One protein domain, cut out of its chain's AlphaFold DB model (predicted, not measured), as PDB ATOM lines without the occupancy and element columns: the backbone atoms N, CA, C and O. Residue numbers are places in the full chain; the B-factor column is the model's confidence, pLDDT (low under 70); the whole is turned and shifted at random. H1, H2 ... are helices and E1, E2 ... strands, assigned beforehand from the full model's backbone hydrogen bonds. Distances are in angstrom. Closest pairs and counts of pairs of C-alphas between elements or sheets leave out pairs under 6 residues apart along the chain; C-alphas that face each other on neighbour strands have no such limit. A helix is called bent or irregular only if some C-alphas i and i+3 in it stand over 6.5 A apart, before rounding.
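What this domain is: This is residues 8 to 102 and 189 to 216 of the 365 residues of the protein "Ribosomal protein S3" of Pleurosigma inscriptura (UniProt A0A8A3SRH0). A twisted sheet of four strands has two helices, the long H2 and the shorter H4, covering one face, while the other face has no named helix over it. Ahead of this two-layer body, a long first stretch passes beside the edge strand E1, with the little helix H1 at its far end, away from the sheet; the short, irregular H3 lies in the link between E2 and E3. The 123 printed residues hold four named helices and four named strands, in the order H1 H2 E1 E2 H3 E3 H4 E4, and the sheet runs E1 E2 E4 E3, mixed parallel and antiparallel. The class is mixed, helices and strands. The whole is compact, with a radius of gyration of the C-alphas of 15.6 A, and flat in outline, spanning 44 by 42 by 22 A.

How they stand to each other: In the sheet, E1, residues 57 to 67, and E2, residues 70 to 79, form a hairpin, antiparallel at 169 degrees, with N 63 and O 74 2.9 A apart, within hydrogen-bond range. E1 bends by 70 degrees at residue 60. E4, residues 208 to 215, is parallel to E2 at 20 degrees, and N 73 and O 210 are within hydrogen-bond range at 2.8 A. E3, residues 94 to 97, is an edge strand antiparallel to E4 at 176 degrees; the C-alphas of 210 and 97, which face each other, are 5.2 A apart, but no backbone N and O of this pair are within hydrogen-bond range. H2, residues 33 to 54, is on the sheet at a height of 9.7 A, over E1 and E2, and runs along the strands, at 23 degrees to E1 on the local plane. Its closest C-alphas to E1 are those of Leu 52 and Ile 58, 6.3 A apart. H4, residues 190 to 202, is on the same face, over E4, with a height over the sheet of 10.1 A; it runs slantwise to the strands, at 37 degrees to E4 on the local plane. The closest C-alphas of H4 and E4 are those of Asn 200 and Ile 209, 7.5 A apart. H2 and H4 are close but not clearly touching, at a shallow tilt of 24 degrees, opposite ways; their closest C-alphas, of Ile 44 and Leu 199, are 7.8 A apart. H3, residues 85 to 89, is not on the sheet, but only just, with 4 pairs of C-alphas within 10 A; it is close to H4 but not clearly touching, with the C-alphas of Ile 86 and Phe 191 closest at 7.7 A. H1, residues 8 to 12, is not on the sheet and is apart from H2. Residues 24 to 25 pair in parallel with residues 64 to 65 of E1. Every O i to N i+4 pair is within hydrogen-bond range in H2 and H4; H1 has 0 of 1, with 0 of 2 O i to N i+3 pairs, and H3 has 0 of 1, with 1 of 2.

Where its parts are: E1 measures 27.5 A from first to last C-alpha, E2 27.8 A, E4 23.0 A and E3 9.2 A. H2 measures 31.5 A, from C-alpha 33 at (328.300, 316.680, 319.350) to C-alpha 54 at (355.613, 301.230, 322.146), and H4 measures 18.1 A. H3, 9.1 A long, is irregular, with C-alphas 86 and 89 7.2 A apart. H1, 5.2 A long, begins at C-alpha 8 at (349.468, 324.171, 305.235); it is neither bent nor irregular, but only just: C-alphas 9 and 12 are 6.3 A apart. E4 ends at C-alpha 215 at (352.734, 299.826, 306.050).

The domain as a whole: The two C-alphas farthest apart, those of Phe 11 and His 102, are 48.3 A apart. Residues 103 to 188 are not printed, and C-alphas 102 and 189 stand 22.9 A apart across this cut, in the link from E3 to H4. Of the links that are printed whole, H1 to H2 is long, with 20 residues, and the others are tight. The mean pLDDT of the printed part is 74.6; residues 14 to 19, 81 to 102 and 189 to 190 are under 70.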
ATOM      1  N   LYS A   8     350.199 325.425 305.444       76.88
ATOM      2  CA  LYS A   8     349.468 324.171 305.235       76.88
ATOM      3  C   LYS A   8     348.076 324.244 305.844       76.88
ATOM      4  O   LYS A   8     347.104 323.983 305.144       76.88
ATOM      5  N   ASN A   9     347.999 324.577 307.130       75.19
ATOM      6  CA  ASN A   9     346.754 324.486 307.888       75.19
ATOM      7  C   ASN A   9     345.809 325.662 307.611       75.19
ATOM      8  O   ASN A   9     344.604 325.462 307.591       75.19
ATOM      9  N   ILE A  10     346.342 326.860 307.354       79.31
ATOM     10  CA  ILE A  10     345.519 328.068 307.197       79.31
ATOM     11  C   ILE A  10     345.168 328.314 305.726       79.31
ATOM     12  O   ILE A  10     344.022 328.585 305.396       79.31
ATOM     13  N   PHE A  11     346.141 328.212 304.814       78.44
ATOM     14  CA  PHE A  11     345.954 328.704 303.442       78.44
ATOM     15  C   PHE A  11     345.629 327.640 302.395       78.44
ATOM     16  O   PHE A  11     345.146 327.996 301.310       78.44
ATOM     17  N   GLN A  12     345.942 326.369 302.667       75.94
ATOM     18  CA  GLN A  12     345.819 325.277 301.693       75.94
ATOM     19  C   GLN A  12     344.666 324.312 301.978       75.94
ATOM     20  O   GLN A  12     344.215 323.647 301.042       75.94
ATOM     21  N   ILE A  13     344.176 324.225 303.219       78.19
ATOM     22  CA  ILE A  13     342.996 323.415 303.545       78.19
ATOM     23  C   ILE A  13     341.765 323.993 302.826       78.19
ATOM     24  O   ILE A  13     341.593 325.204 302.745       78.19
ATOM     25  N   GLY A  14     340.925 323.121 302.259       66.25
ATOM     26  CA  GLY A  14     339.629 323.500 301.678       66.25
ATOM     27  C   GLY A  14     339.667 324.046 300.246       66.25
ATOM     28  O   GLY A  14     338.650 324.006 299.566       66.25
ATOM     29  N   LYS A  15     340.826 324.474 299.729       66.00
ATOM     30  CA  LYS A  15     340.965 324.804 298.296       66.00
ATOM     31  C   LYS A  15     340.889 323.531 297.448       66.00
ATOM     32  O   LYS A  15     341.352 322.489 297.904       66.00
ATOM     33  N   ASN A  16     340.399 323.636 296.201       50.22
ATOM     34  CA  ASN A  16     340.116 322.580 295.192       50.22
ATOM     35  C   ASN A  16     341.221 321.526 294.901       50.22
ATOM     36  O   ASN A  16     341.103 320.689 294.006       50.22
ATOM     37  N   ASN A  17     342.305 321.508 295.666       57.03
ATOM     38  CA  ASN A  17     343.328 320.487 295.648       57.03
ATOM     39  C   ASN A  17     342.910 319.272 296.495       57.03
ATOM     40  O   ASN A  17     343.025 319.285 297.719       57.03
ATOM     41  N   LYS A  18     342.616 318.142 295.828       62.53
ATOM     42  CA  LYS A  18     342.472 316.785 296.424       62.53
ATOM     43  C   LYS A  18     343.609 316.392 297.389       62.53
ATOM     44  O   LYS A  18     343.496 315.428 298.147       62.53
ATOM     45  N   ASN A  19     344.722 317.120 297.352       63.91
ATOM     46  CA  ASN A  19     345.884 316.901 298.188       63.91
ATOM     47  C   ASN A  19     345.686 317.353 299.639       63.91
ATOM     48  O   ASN A  19     346.235 316.687 300.508       63.91
ATOM     49  N   TYR A  20     344.917 318.401 299.945       73.50
ATOM     50  CA  TYR A  20     344.777 318.927 301.313       73.50
ATOM     51  C   TYR A  20     343.348 318.742 301.810       73.50
ATOM     52  O   TYR A  20     342.457 319.538 301.551       73.50
ATOM     53  N   VAL A  21     343.144 317.624 302.499       78.06
ATOM     54  CA  VAL A  21     341.854 317.205 303.041       78.06
ATOM     55  C   VAL A  21     341.979 317.194 304.552       78.06
ATOM     56  O   VAL A  21     343.028 316.786 305.050       78.06
ATOM     57  N   TRP A  22     340.902 317.579 305.231       82.44
ATOM     58  CA  TRP A  22     340.733 317.432 306.671       82.44
ATOM     59  C   TRP A  22     341.133 316.032 307.148       82.44
ATOM     60  O   TRP A  22     340.772 315.022 306.527       82.44
ATOM     61  N   ASP A  23     341.902 315.984 308.235       82.75
ATOM     62  CA  ASP A  23     342.355 314.730 308.842       82.75
ATOM     63  C   ASP A  23     341.200 314.008 309.553       82.75
ATOM     64  O   ASP A  23     341.162 312.777 309.580       82.75
ATOM     65  N   SER A  24     340.220 314.759 310.058       86.31
ATOM     66  CA  SER A  24     338.967 314.231 310.593       86.31
ATOM     67  C   SER A  24     337.764 314.704 309.798       86.31
ATOM     68  O   SER A  24     337.699 315.863 309.389       86.31
ATOM     69  N   LYS A  25     336.802 313.805 309.597       87.25
ATOM     70  CA  LYS A  25     335.504 314.121 309.001       87.25
ATOM     71  C   LYS A  25     334.394 313.534 309.852       87.25
ATOM     72  O   LYS A  25     334.436 312.350 310.178       87.25
ATOM     73  N   TYR A  26     333.405 314.342 310.167       88.00
ATOM     74  CA  TYR A  26     332.209 313.927 310.880       88.00
ATOM     75  C   TYR A  26     331.043 314.793 310.403       88.00
ATOM     76  O   TYR A  26     331.256 315.819 309.753       88.00
ATOM     77  N   PHE A  27     329.827 314.350 310.693       84.75
ATOM     78  CA  PHE A  27     328.609 315.124 310.502       84.75
ATOM     79  C   PHE A  27     327.889 315.164 311.844       84.75
ATOM     80  O   PHE A  27     327.719 314.118 312.470       84.75
ATOM     81  N   GLU A  28     327.535 316.359 312.293       84.06
ATOM     82  CA  GLU A  28     326.859 316.582 313.567       84.06
ATOM     83  C   GLU A  28     325.364 316.731 313.321       84.06
ATOM     84  O   GLU A  28     324.954 317.417 312.383       84.06
ATOM     85  N   LYS A  29     324.548 316.103 314.169       85.88
ATOM     86  CA  LYS A  29     323.102 316.360 314.203       85.88
ATOM     87  C   LYS A  29     322.776 317.480 315.184       85.88
ATOM     88  O   LYS A  29     321.830 318.228 314.967       85.88
ATOM     89  N   LYS A  30     323.561 317.587 316.260       88.44
ATOM     90  CA  LYS A  30     323.440 318.620 317.292       88.44
ATOM     91  C   LYS A  30     324.780 319.334 317.480       88.44
ATOM     92  O   LYS A  30     325.805 318.659 317.491       88.44
ATOM     93  N   PRO A  31     324.792 320.651 317.747       83.44
ATOM     94  CA  PRO A  31     326.035 321.420 317.876       83.44
ATOM     95  C   PRO A  31     326.931 320.926 319.024       83.44
ATOM     96  O   PRO A  31     328.154 320.976 318.926       83.44
ATOM     97  N   ASN A  32     326.350 320.373 320.093       85.38
ATOM     98  CA  ASN A  32     327.105 319.838 321.236       85.38
ATOM     99  C   ASN A  32     327.908 318.564 320.894       85.38
ATOM    100  O   ASN A  32     328.831 318.192 321.623       85.38
ATOM    101  N   GLU A  33     327.582 317.882 319.791       85.56
ATOM    102  CA  GLU A  33     328.300 316.680 319.350       85.56
ATOM    103  C   GLU A  33     329.707 317.015 318.832       85.56
ATOM    104  O   GLU A  33     330.610 316.187 318.980       85.56
ATOM    105  N   SER A  34     329.927 318.240 318.329       86.06
ATOM    106  CA  SER A  34     331.232 318.742 317.863       86.06
ATOM    107  C   SER A  34     332.349 318.485 318.862       86.06
ATOM    108  O   SER A  34     333.324 317.783 318.576       86.06
ATOM    109  N   ASN A  35     332.174 319.009 320.070       88.44
ATOM    110  CA  ASN A  35     333.148 318.949 321.145       88.44
ATOM    111  C   ASN A  35     333.444 317.498 321.522       88.44
ATOM    112  O   ASN A  35     334.602 317.130 321.723       88.44
ATOM    113  N   THR A  36     332.411 316.655 321.526       87.06
ATOM    114  CA  THR A  36     332.538 315.227 321.824       87.06
ATOM    115  C   THR A  36     333.376 314.514 320.760       87.06
ATOM    116  O   THR A  36     334.316 313.792 321.096       87.06
ATOM    117  N   PHE A  37     333.105 314.745 319.472       87.69
ATOM    118  CA  PHE A  37     333.877 314.139 318.383       87.69
ATOM    119  C   PHE A  37     335.314 314.657 318.321       87.69
ATOM    120  O   PHE A  37     336.239 313.876 318.080       87.69
ATOM    121  N   VAL A  38     335.530 315.953 318.560       89.00
ATOM    122  CA  VAL A  38     336.870 316.554 318.620       89.00
ATOM    123  C   VAL A  38     337.679 315.939 319.759       89.00
ATOM    124  O   VAL A  38     338.815 315.509 319.536       89.00
ATOM    125  N   PHE A  39     337.087 315.831 320.950       89.94
ATOM    126  CA  PHE A  39     337.720 315.213 322.110       89.94
ATOM    127  C   PHE A  39     338.096 313.751 321.834       89.94
ATOM    128  O   PHE A  39     339.274 313.390 321.916       89.94
ATOM    129  N   GLN A  40     337.136 312.940 321.377       87.56
ATOM    130  CA  GLN A  40     337.372 311.536 321.027       87.56
ATOM    131  C   GLN A  40     338.464 311.382 319.965       87.56
ATOM    132  O   GLN A  40     339.331 310.519 320.071       87.56
ATOM    133  N   ASN A  41     338.470 312.231 318.938       89.31
ATOM    134  CA  ASN A  41     339.490 312.204 317.894       89.31
ATOM    135  C   ASN A  41     340.900 312.455 318.457       89.31
ATOM    136  O   ASN A  41     341.841 311.730 318.117       89.31
ATOM    137  N   ILE A  42     341.049 313.449 319.339       89.69
ATOM    138  CA  ILE A  42     342.327 313.768 319.990       89.69
ATOM    139  C   ILE A  42     342.800 312.598 320.856       89.69
ATOM    140  O   ILE A  42     343.977 312.229 320.790       89.69
ATOM    141  N   GLU A  43     341.910 311.998 321.642       89.12
ATOM    142  CA  GLU A  43     342.244 310.865 322.504       89.12
ATOM    143  C   GLU A  43     342.626 309.619 321.707       89.12
ATOM    144  O   GLU A  43     343.707 309.068 321.928       89.12
ATOM    145  N   ILE A  44     341.824 309.233 320.708       88.81
ATOM    146  CA  ILE A  44     342.126 308.096 319.826       88.81
ATOM    147  C   ILE A  44     343.473 308.321 319.131       88.81
ATOM    148  O   ILE A  44     344.292 307.404 319.049       88.81
ATOM    149  N   LYS A  45     343.751 309.548 318.671       90.44
ATOM    150  CA  LYS A  45     345.041 309.882 318.056       90.44
ATOM    151  C   LYS A  45     346.200 309.692 319.036       90.44
ATOM    152  O   LYS A  45     347.161 309.006 318.691       90.44
ATOM    153  N   LYS A  46     346.115 310.256 320.247       90.25
ATOM    154  CA  LYS A  46     347.153 310.119 321.290       90.25
ATOM    155  C   LYS A  46     347.390 308.653 321.655       90.25
ATOM    156  O   LYS A  46     348.535 308.211 321.743       90.25
ATOM    157  N   PHE A  47     346.308 307.900 321.825       89.75
ATOM    158  CA  PHE A  47     346.332 306.473 322.115       89.75
ATOM    159  C   PHE A  47     347.052 305.680 321.015       89.75
ATOM    160  O   PHE A  47     347.988 304.929 321.297       89.75
ATOM    161  N   LEU A  48     346.676 305.893 319.751       88.44
ATOM    162  CA  LEU A  48     347.295 305.213 318.613       88.44
ATOM    163  C   LEU A  48     348.768 305.590 318.450       88.44
ATOM    164  O   LEU A  48     349.592 304.716 318.192       88.44
ATOM    165  N   GLU A  49     349.118 306.868 318.616       89.19
ATOM    166  CA  GLU A  49     350.512 307.317 318.588       89.19
ATOM    167  C   GLU A  49     351.347 306.617 319.668       89.19
ATOM    168  O   GLU A  49     352.456 306.164 319.373       89.19
ATOM    169  N   LYS A  50     350.805 306.469 320.885       88.50
ATOM    170  CA  LYS A  50     351.464 305.773 321.996       88.50
ATOM    171  C   LYS A  50     351.644 304.283 321.704       88.50
ATOM    172  O   LYS A  50     352.779 303.815 321.668       88.50
ATOM    173  N   ILE A  51     350.567 303.562 321.378       85.94
ATOM    174  CA  ILE A  51     350.636 302.120 321.095       85.94
ATOM    175  C   ILE A  51     351.581 301.809 319.939       85.94
ATOM    176  O   ILE A  51     352.358 300.853 320.008       85.94
ATOM    177  N   LEU A  52     351.526 302.588 318.855       86.12
ATOM    178  CA  LEU A  52     352.425 302.377 317.724       86.12
ATOM    179  C   LEU A  52     353.877 302.561 318.160       86.12
ATOM    180  O   LEU A  52     354.711 301.706 317.860       86.12
ATOM    181  N   LYS A  53     354.168 303.627 318.909       84.75
ATOM    182  CA  LYS A  53     355.517 303.926 319.392       84.75
ATOM    183  C   LYS A  53     356.061 302.831 320.309       84.75
ATOM    184  O   LYS A  53     357.206 302.425 320.113       84.75
ATOM    185  N   ASP A  54     355.243 302.314 321.223       83.06
ATOM    186  CA  ASP A  54     355.613 301.230 322.146       83.06
ATOM    187  C   ASP A  54     355.960 299.937 321.391       83.06
ATOM    188  O   ASP A  54     356.859 299.194 321.778       83.06
ATOM    189  N   ASN A  55     355.327 299.709 320.235       79.44
ATOM    190  CA  ASN A  55     355.612 298.577 319.347       79.44
ATOM    191  C   ASN A  55     356.704 298.875 318.293       79.44
ATOM    192  O   ASN A  55     356.917 298.095 317.358       79.44
ATOM    193  N   GLY A  56     357.409 300.005 318.410       79.25
ATOM    194  CA  GLY A  56     358.483 300.402 317.495       79.25
ATOM    195  C   GLY A  56     358.004 300.846 316.107       79.25
ATOM    196  O   GLY A  56     358.764 300.776 315.134       79.25
ATOM    197  N   LEU A  57     356.751 301.283 315.993       86.12
ATOM    198  CA  LEU A  57     356.149 301.838 314.784       86.12
ATOM    199  C   LEU A  57     356.040 303.365 314.880       86.12
ATOM    200  O   LEU A  57     355.701 303.918 315.921       86.12
ATOM    201  N   ILE A  58     356.285 304.060 313.768       85.25
ATOM    202  CA  ILE A  58     356.044 305.509 313.660       85.25
ATOM    203  C   ILE A  58     354.774 305.751 312.848       85.25
ATOM    204  O   ILE A  58     354.643 305.244 311.733       85.25
ATOM    205  N   LEU A  59     353.860 306.558 313.383       87.75
ATOM    206  CA  LEU A  59     352.674 307.027 312.671       87.75
ATOM    207  C   LEU A  59     353.078 308.006 311.553       87.75
ATOM    208  O   LEU A  59     353.827 308.953 311.787       87.75
ATOM    209  N   TYR A  60     352.612 307.750 310.327       86.19
ATOM    210  CA  TYR A  60     352.905 308.564 309.143       86.19
ATOM    211  C   TYR A  60     351.750 309.508 308.802       86.19
ATOM    212  O   TYR A  60     351.918 310.724 308.781       86.19
ATOM    213  N   GLN A  61     350.575 308.939 308.542       86.31
ATOM    214  CA  GLN A  61     349.326 309.667 308.331       86.31
ATOM    215  C   GLN A  61     348.204 308.954 309.054       86.31
ATOM    216  O   GLN A  61     348.170 307.720 309.125       86.31
ATOM    217  N   TYR A  62     347.265 309.768 309.503       89.19
ATOM    218  CA  TYR A  62     346.110 309.364 310.262       89.19
ATOM    219  C   TYR A  62     344.883 310.072 309.713       89.19
ATOM    220  O   TYR A  62     344.945 311.274 309.459       89.19
ATOM    221  N   LYS A  63     343.798 309.328 309.510       89.25
ATOM    222  CA  LYS A  63     342.489 309.906 309.212       89.25
ATOM    223  C   LYS A  63     341.396 309.169 309.961       89.25
ATOM    224  O   LYS A  63     341.361 307.939 309.899       89.25
ATOM    225  N   ILE A  64     340.493 309.914 310.592       89.62
ATOM    226  CA  ILE A  64     339.257 309.359 311.152       89.62
ATOM    227  C   ILE A  64     338.067 309.920 310.402       89.62
ATOM    228  O   ILE A  64     337.937 311.133 310.254       89.62
ATOM    229  N   ASN A  65     337.153 309.038 310.020       88.69
ATOM    230  CA  ASN A  65     335.812 309.446 309.647       88.69
ATOM    231  C   ASN A  65     334.811 308.865 310.645       88.69
ATOM    232  O   ASN A  65     334.720 307.638 310.765       88.69
ATOM    233  N   PHE A  66     334.061 309.731 311.317       85.38
ATOM    234  CA  PHE A  66     332.906 309.336 312.114       85.38
ATOM    235  C   PHE A  66     331.676 309.324 311.202       85.38
ATOM    236  O   PHE A  66     331.394 310.296 310.502       85.38
ATOM    237  N   LEU A  67     330.986 308.188 311.165       84.12
ATOM    238  CA  LEU A  67     329.632 308.047 310.634       84.12
ATOM    239  C   LEU A  67     328.721 307.626 311.788       84.12
ATOM    240  O   LEU A  67     329.218 307.123 312.792       84.12
ATOM    241  N   GLU A  68     327.409 307.743 311.602       80.81
ATOM    242  CA  GLU A  68     326.395 307.545 312.650       80.81
ATOM    243  C   GLU A  68     326.631 306.315 313.541       80.81
ATOM    244  O   GLU A  68     326.573 306.413 314.760       80.81
ATOM    245  N   SER A  69     326.950 305.163 312.946       82.56
ATOM    246  CA  SER A  69     327.192 303.911 313.675       82.56
ATOM    247  C   SER A  69     328.584 303.326 313.454       82.56
ATOM    248  O   SER A  69     328.892 302.252 313.973       82.56
ATOM    249  N   THR A  70     329.440 303.981 312.663       84.88
ATOM    250  CA  THR A  70     330.732 303.401 312.271       84.88
ATOM    251  C   THR A  70     331.862 304.411 312.336       84.88
ATOM    252  O   THR A  70     331.774 305.477 311.728       84.88
ATOM    253  N   ILE A  71     332.974 304.025 312.953       86.06
ATOM    254  CA  ILE A  71     334.207 304.813 312.946       86.06
ATOM    255  C   ILE A  71     335.171 304.167 311.953       86.06
ATOM    256  O   ILE A  71     335.532 302.994 312.072       86.06
ATOM    257  N   LYS A  72     335.588 304.920 310.934       87.19
ATOM    258  CA  LYS A  72     336.569 304.465 309.940       87.19
ATOM    259  C   LYS A  72     337.914 305.107 310.234       87.19
ATOM    260  O   LYS A  72     338.097 306.296 309.992       87.19
ATOM    261  N   ILE A  73     338.855 304.304 310.714       87.44
ATOM    262  CA  ILE A  73     340.202 304.739 311.071       87.44
ATOM    263  C   ILE A  73     341.175 304.257 309.995       87.44
ATOM    264  O   ILE A  73     341.321 303.057 309.747       87.44
ATOM    265  N   PHE A  74     341.867 305.196 309.356       88.75
ATOM    266  CA  PHE A  74     342.948 304.924 308.416       88.75
ATOM    267  C   PHE A  74     344.278 305.322 309.042       88.75
ATOM    268  O   PHE A  74     344.512 306.494 309.333       88.75
ATOM    269  N   ILE A  75     345.167 304.345 309.201       88.38
ATOM    270  CA  ILE A  75     346.503 304.557 309.750       88.38
ATOM    271  C   ILE A  75     347.509 304.065 308.730       88.38
ATOM    272  O   ILE A  75     347.505 302.908 308.305       88.38
ATOM    273  N   SER A  76     348.430 304.949 308.381       87.44
ATOM    274  CA  SER A  76     349.654 304.561 307.703       87.44
ATOM    275  C   SER A  76     350.816 304.656 308.678       87.44
ATOM    276  O   SER A  76     350.948 305.638 309.410       87.44
ATOM    277  N   TYR A  77     351.642 303.618 308.713       87.44
ATOM    278  CA  TYR A  77     352.713 303.492 309.691       87.44
ATOM    279  C   TYR A  77     354.024 303.050 309.047       87.44
ATOM    280  O   TYR A  77     354.077 302.480 307.950       87.44
ATOM    281  N   LEU A  78     355.103 303.316 309.770       83.00
ATOM    282  CA  LEU A  78     356.461 302.988 309.390       83.00
ATOM    283  C   LEU A  78     357.073 302.012 310.365       83.00
ATOM    284  O   LEU A  78     357.154 302.275 311.560       83.00
ATOM    285  N   LYS A  79     357.544 300.897 309.812       80.00
ATOM    286  CA  LYS A  79     358.231 299.864 310.568       80.00
ATOM    287  C   LYS A  79     359.714 300.199 310.690       80.00
ATOM    288  O   LYS A  79     360.423 300.222 309.680       80.00
ATOM    289  N   LEU A  80     360.192 300.440 311.910       72.81
ATOM    290  CA  LEU A  80     361.611 300.699 312.136       72.81
ATOM    291  C   LEU A  80     362.408 299.392 312.085       72.81
ATOM    292  O   LEU A  80     361.880 298.338 312.443       72.81
ATOM    293  N   PRO A  81     363.700 299.439 311.713       63.97
ATOM    294  CA  PRO A  81     364.561 298.255 311.710       63.97
ATOM    295  C   PRO A  81     364.662 297.553 313.073       63.97
ATOM    296  O   PRO A  81     364.996 296.377 313.110       63.97
ATOM    297  N   LYS A  82     364.401 298.279 314.168       60.03
ATOM    298  CA  LYS A  82     364.422 297.784 315.552       60.03
ATOM    299  C   LYS A  82     363.058 297.286 316.059       60.03
ATOM    300  O   LYS A  82     362.981 296.841 317.193       60.03
ATOM    301  N   SER A  83     361.990 297.407 315.268       58.50
ATOM    302  CA  SER A  83     360.641 296.996 315.694       58.50
ATOM    303  C   SER A  83     360.542 295.478 315.872       58.50
ATOM    304  O   SER A  83     361.093 294.722 315.066       58.50
ATOM    305  N   GLN A  84     359.821 295.045 316.913       48.75
ATOM    306  CA  GLN A  84     359.606 293.632 317.234       48.75
ATOM    307  C   GLN A  84     359.105 292.840 316.005       48.75
ATOM    308  O   GLN A  84     358.325 293.314 315.169       48.75
ATOM    309  N   THR A  85     359.517 291.576 315.921       41.62
ATOM    310  CA  THR A  85     359.213 290.588 314.864       41.62
ATOM    311  C   THR A  85     357.715 290.313 314.638       41.62
ATOM    312  O   THR A  85     357.345 289.733 313.614       41.62
ATOM    313  N   ILE A  86     356.847 290.801 315.531       44.03
ATOM    314  CA  ILE A  86     355.390 290.587 315.572       44.03
ATOM    315  C   ILE A  86     354.686 291.096 314.298       44.03
ATOM    316  O   ILE A  86     353.717 290.507 313.834       44.03
ATOM    317  N   ILE A  87     355.215 292.136 313.646       47.84
ATOM    318  CA  ILE A  87     354.546 292.795 312.503       47.84
ATOM    319  C   ILE A  87     354.821 292.098 311.155       47.84
ATOM    320  O   ILE A  87     354.316 292.511 310.115       47.84
ATOM    321  N   THR A  88     355.617 291.022 311.127       42.34
ATOM    322  CA  THR A  88     355.944 290.293 309.880       42.34
ATOM    323  C   THR A  88     354.722 289.704 309.150       42.34
ATOM    324  O   THR A  88     354.850 289.297 307.999       42.34
ATOM    325  N   GLN A  89     353.533 289.724 309.765       43.09
ATOM    326  CA  GLN A  89     352.282 289.205 309.203       43.09
ATOM    327  C   GLN A  89     351.208 290.261 308.889       43.09
ATOM    328  O   GLN A  89     350.142 289.897 308.399       43.09
ATOM    329  N   ILE A  90     351.465 291.562 309.089       45.12
ATOM    330  CA  ILE A  90     350.502 292.641 308.748       45.12
ATOM    331  C   ILE A  90     350.546 292.974 307.235       45.12
ATOM    332  O   ILE A  90     350.001 293.971 306.759       45.12
ATOM    333  N   ASN A  91     351.182 292.120 306.430       36.69
ATOM    334  CA  ASN A  91     351.249 292.278 304.985       36.69
ATOM    335  C   ASN A  91     349.942 291.828 304.332       36.69
ATOM    336  O   ASN A  91     349.772 290.659 303.998       36.69
ATOM    337  N   ASN A  92     349.040 292.801 304.184       39.62
ATOM    338  CA  ASN A  92     348.202 293.103 303.013       39.62
ATOM    339  C   ASN A  92     346.903 293.733 303.511       39.62
ATOM    340  O   ASN A  92     346.201 293.075 304.265       39.62
ATOM    341  N   LYS A  93     346.612 294.983 303.097       37.31
ATOM    342  CA  LYS A  93     345.353 295.742 303.306       37.31
ATOM    343  C   LYS A  93     344.284 294.949 304.083       37.31
ATOM    344  O   LYS A  93     343.388 294.362 303.480       37.31
ATOM    345  N   GLN A  94     344.389 294.912 305.411       42.22
ATOM    346  CA  GLN A  94     343.382 294.253 306.235       42.22
ATOM    347  C   GLN A  94     342.279 295.271 306.487       42.22
ATOM    348  O   GLN A  94     342.505 296.277 307.152       42.22
ATOM    349  N   LYS A  95     341.106 295.028 305.902       32.25
ATOM    350  CA  LYS A  95     339.876 295.736 306.245       32.25
ATOM    351  C   LYS A  95     339.204 294.927 307.344       32.25
ATOM    352  O   LYS A  95     338.477 293.981 307.054       32.25
ATOM    353  N   LEU A  96     339.488 295.258 308.599       41.94
ATOM    354  CA  LEU A  96     338.770 294.663 309.721       41.94
ATOM    355  C   LEU A  96     337.393 295.332 309.788       41.94
ATOM    356  O   LEU A  96     337.294 296.537 310.012       41.94
ATOM    357  N   ARG A  97     336.335 294.568 309.503       32.28
ATOM    358  CA  ARG A  97     334.951 294.937 309.814       32.28
ATOM    359  C   ARG A  97     334.539 294.110 311.021       32.28
ATOM    360  O   ARG A  97     334.370 292.902 310.887       32.28
ATOM    361  N   LEU A  98     334.387 294.753 312.171       37.94
ATOM    362  CA  LEU A  98     333.643 294.165 313.275       37.94
ATOM    363  C   LEU A  98     332.158 294.302 312.918       37.94
ATOM    364  O   LEU A  98     331.620 295.406 312.883       37.94
ATOM    365  N   ILE A  99     331.542 293.190 312.521       29.03
ATOM    366  CA  ILE A  99     330.089 293.077 312.367       29.03
ATOM    367  C   ILE A  99     329.569 292.549 313.702       29.03
ATOM    368  O   ILE A  99     330.157 291.615 314.251       29.03
ATOM    369  N   LYS A 100     328.486 293.143 314.219       28.95
ATOM    370  CA  LYS A 100     327.757 292.615 315.379       28.95
ATOM    371  C   LYS A 100     327.490 291.117 315.181       28.95
ATOM    372  O   LYS A 100     327.038 290.691 314.121       28.95
ATOM    373  N   ASN A 101     327.830 290.330 316.195       27.62
ATOM    374  CA  ASN A 101     327.725 288.877 316.188       27.62
ATOM    375  C   ASN A 101     326.300 288.409 315.847       27.62
ATOM    376  O   ASN A 101     325.405 288.561 316.667       27.62
ATOM    377  N   HIS A 102     326.133 287.704 314.728       26.50
ATOM    378  CA  HIS A 102     325.181 286.597 314.656       26.50
ATOM    379  C   HIS A 102     325.927 285.348 314.194       26.50
ATOM    380  O   HIS A 102     326.437 285.256 313.078       26.50
ATOM    381  N   ASN A 189     346.891 288.284 315.027       61.59
ATOM    382  CA  ASN A 189     347.884 289.284 315.393       61.59
ATOM    383  C   ASN A 189     347.489 289.836 316.770       61.59
ATOM    384  O   ASN A 189     346.640 290.720 316.828       61.59
ATOM    385  N   ASN A 190     348.117 289.350 317.845       67.56
ATOM    386  CA  ASN A 190     347.908 289.812 319.228       67.56
ATOM    387  C   ASN A 190     347.909 291.354 319.321       67.56
ATOM    388  O   ASN A 190     347.114 291.969 320.018       67.56
ATOM    389  N   PHE A 191     348.759 292.001 318.521       74.88
ATOM    390  CA  PHE A 191     348.798 293.456 318.384       74.88
ATOM    391  C   PHE A 191     347.498 294.076 317.835       74.88
ATOM    392  O   PHE A 191     347.040 295.090 318.351       74.88
ATOM    393  N   LEU A 192     346.902 293.489 316.791       75.56
ATOM    394  CA  LEU A 192     345.657 293.998 316.208       75.56
ATOM    395  C   LEU A 192     344.473 293.755 317.128       75.56
ATOM    396  O   LEU A 192     343.655 294.654 317.264       75.56
ATOM    397  N   GLU A 193     344.418 292.588 317.773       73.69
ATOM    398  CA  GLU A 193     343.369 292.281 318.748       73.69
ATOM    399  C   GLU A 193     343.399 293.277 319.905       73.69
ATOM    400  O   GLU A 193     342.388 293.930 320.148       73.69
ATOM    401  N   LYS A 194     344.577 293.516 320.496       78.69
ATOM    402  CA  LYS A 194     344.761 294.523 321.552       78.69
ATOM    403  C   LYS A 194     344.313 295.917 321.126       78.69
ATOM    404  O   LYS A 194     343.643 296.598 321.897       78.69
ATOM    405  N   ILE A 195     344.657 296.352 319.910       82.81
ATOM    406  CA  ILE A 195     344.203 297.652 319.393       82.81
ATOM    407  C   ILE A 195     342.684 297.675 319.254       82.81
ATOM    408  O   ILE A 195     342.057 298.639 319.682       82.81
ATOM    409  N   THR A 196     342.085 296.645 318.653       77.56
ATOM    410  CA  THR A 196     340.635 296.613 318.432       77.56
ATOM    411  C   THR A 196     339.851 296.536 319.735       77.56
ATOM    412  O   THR A 196     338.860 297.239 319.875       77.56
ATOM    413  N   GLU A 197     340.316 295.744 320.698       80.06
ATOM    414  CA  GLU A 197     339.699 295.599 322.014       80.06
ATOM    415  C   GLU A 197     339.791 296.902 322.812       80.06
ATOM    416  O   GLU A 197     338.790 297.390 323.327       80.06
ATOM    417  N   SER A 198     340.960 297.544 322.808       82.50
ATOM    418  CA  SER A 198     341.140 298.837 323.472       82.50
ATOM    419  C   SER A 198     340.272 299.937 322.850       82.50
ATOM    420  O   SER A 198     339.690 300.739 323.572       82.50
ATOM    421  N   LEU A 199     340.155 299.979 321.515       82.06
ATOM    422  CA  LEU A 199     339.287 300.947 320.832       82.06
ATOM    423  C   LEU A 199     337.798 300.672 321.096       82.06
ATOM    424  O   LEU A 199     337.015 301.612 321.220       82.06
ATOM    425  N   ASN A 200     337.402 299.405 321.203       82.75
ATOM    426  CA  ASN A 200     336.044 299.011 321.576       82.75
ATOM    427  C   ASN A 200     335.704 299.457 323.006       82.75
ATOM    428  O   ASN A 200     334.674 300.098 323.211       82.75
ATOM    429  N   ASN A 201     336.607 299.211 323.960       79.69
ATOM    430  CA  ASN A 201     336.458 299.669 325.342       79.69
ATOM    431  C   ASN A 201     336.385 301.198 325.415       79.69
ATOM    432  O   ASN A 201     335.502 301.733 326.066       79.69
ATOM    433  N   PHE A 202     337.245 301.906 324.675       77.06
ATOM    434  CA  PHE A 202     337.238 303.371 324.614       77.06
ATOM    435  C   PHE A 202     335.929 303.948 324.043       77.06
ATOM    436  O   PHE A 202     335.492 305.028 324.424       77.06
ATOM    437  N   THR A 203     335.287 303.234 323.115       73.88
ATOM    438  CA  THR A 203     334.025 303.664 322.488       73.88
ATOM    439  C   THR A 203     332.780 303.121 323.191       73.88
ATOM    440  O   THR A 203     331.671 303.286 322.675       73.88
ATOM    441  N   ASN A 204     332.936 302.462 324.347       76.19
ATOM    442  CA  ASN A 204     331.881 301.752 325.077       76.19
ATOM    443  C   ASN A 204     331.029 300.849 324.163       76.19
ATOM    444  O   ASN A 204     329.814 300.758 324.330       76.19
ATOM    445  N   ASN A 205     331.645 300.230 323.146       75.00
ATOM    446  CA  ASN A 205     330.980 299.394 322.136       75.00
ATOM    447  C   ASN A 205     329.827 300.065 321.358       75.00
ATOM    448  O   ASN A 205     329.019 299.377 320.731       75.00
ATOM    449  N   LYS A 206     329.745 301.402 321.356       76.56
ATOM    450  CA  LYS A 206     328.664 302.137 320.677       76.56
ATOM    451  C   LYS A 206     328.806 302.136 319.154       76.56
ATOM    452  O   LYS A 206     327.806 302.206 318.444       76.56
ATOM    453  N   PHE A 207     330.035 302.031 318.645       78.38
ATOM    454  CA  PHE A 207     330.335 302.162 317.220       78.38
ATOM    455  C   PHE A 207     331.004 300.916 316.640       78.38
ATOM    456  O   PHE A 207     331.882 300.311 317.249       78.38
ATOM    457  N   ASN A 208     330.678 300.594 315.389       81.56
ATOM    458  CA  ASN A 208     331.416 299.603 314.614       81.56
ATOM    459  C   ASN A 208     332.729 300.221 314.112       81.56
ATOM    460  O   ASN A 208     332.737 301.066 313.209       81.56
ATOM    461  N   ILE A 209     333.854 299.786 314.670       81.56
ATOM    462  CA  ILE A 209     335.174 300.287 314.283       81.56
ATOM    463  C   ILE A 209     335.695 299.507 313.075       81.56
ATOM    464  O   ILE A 209     335.770 298.277 313.067       81.56
ATOM    465  N   THR A 210     336.092 300.240 312.036       82.94
ATOM    466  CA  THR A 210     336.822 299.687 310.894       82.94
ATOM    467  C   THR A 210     338.217 300.284 310.843       82.94
ATOM    468  O   THR A 210     338.392 301.494 310.696       82.94
ATOM    469  N   LEU A 211     339.217 299.420 310.973       82.94
ATOM    470  CA  LEU A 211     340.616 299.809 311.067       82.94
ATOM    471  C   LEU A 211     341.352 299.373 309.799       82.94
ATOM    472  O   LEU A 211     341.428 298.184 309.492       82.94
ATOM    473  N   ASN A 212     341.892 300.349 309.070       84.12
ATOM    474  CA  ASN A 212     342.687 300.138 307.867       84.12
ATOM    475  C   ASN A 212     344.142 300.511 308.144       84.12
ATOM    476  O   ASN A 212     344.479 301.689 308.280       84.12
ATOM    477  N   LEU A 213     345.006 299.499 308.189       81.38
ATOM    478  CA  LEU A 213     346.436 299.664 308.427       81.38
ATOM    479  C   LEU A 213     347.240 299.534 307.134       81.38
ATOM    480  O   LEU A 213     347.129 298.540 306.414       81.38
ATOM    481  N   GLN A 214     348.101 300.514 306.868       82.31
ATOM    482  CA  GLN A 214     349.001 300.507 305.720       82.31
ATOM    483  C   GLN A 214     350.457 300.708 306.141       82.31
ATOM    484  O   GLN A 214     350.853 301.775 306.608       82.31
ATOM    485  N   GLN A 215     351.291 299.703 305.883       82.06
ATOM    486  CA  GLN A 215     352.734 299.826 306.050       82.06
ATOM    487  C   GLN A 215     353.347 300.589 304.864       82.06
ATOM    488  O   GLN A 215     353.244 300.162 303.713       82.06
ATOM    489  N   VAL A 216     354.016 301.713 305.129       80.06
ATOM    490  CA  VAL A 216     354.527 302.595 304.063       80.06
ATOM    491  C   VAL A 216     355.841 302.081 303.454       80.06
ATOM    492  O   VAL A 216     356.089 302.287 302.264       80.06
TER     493      VAL A 216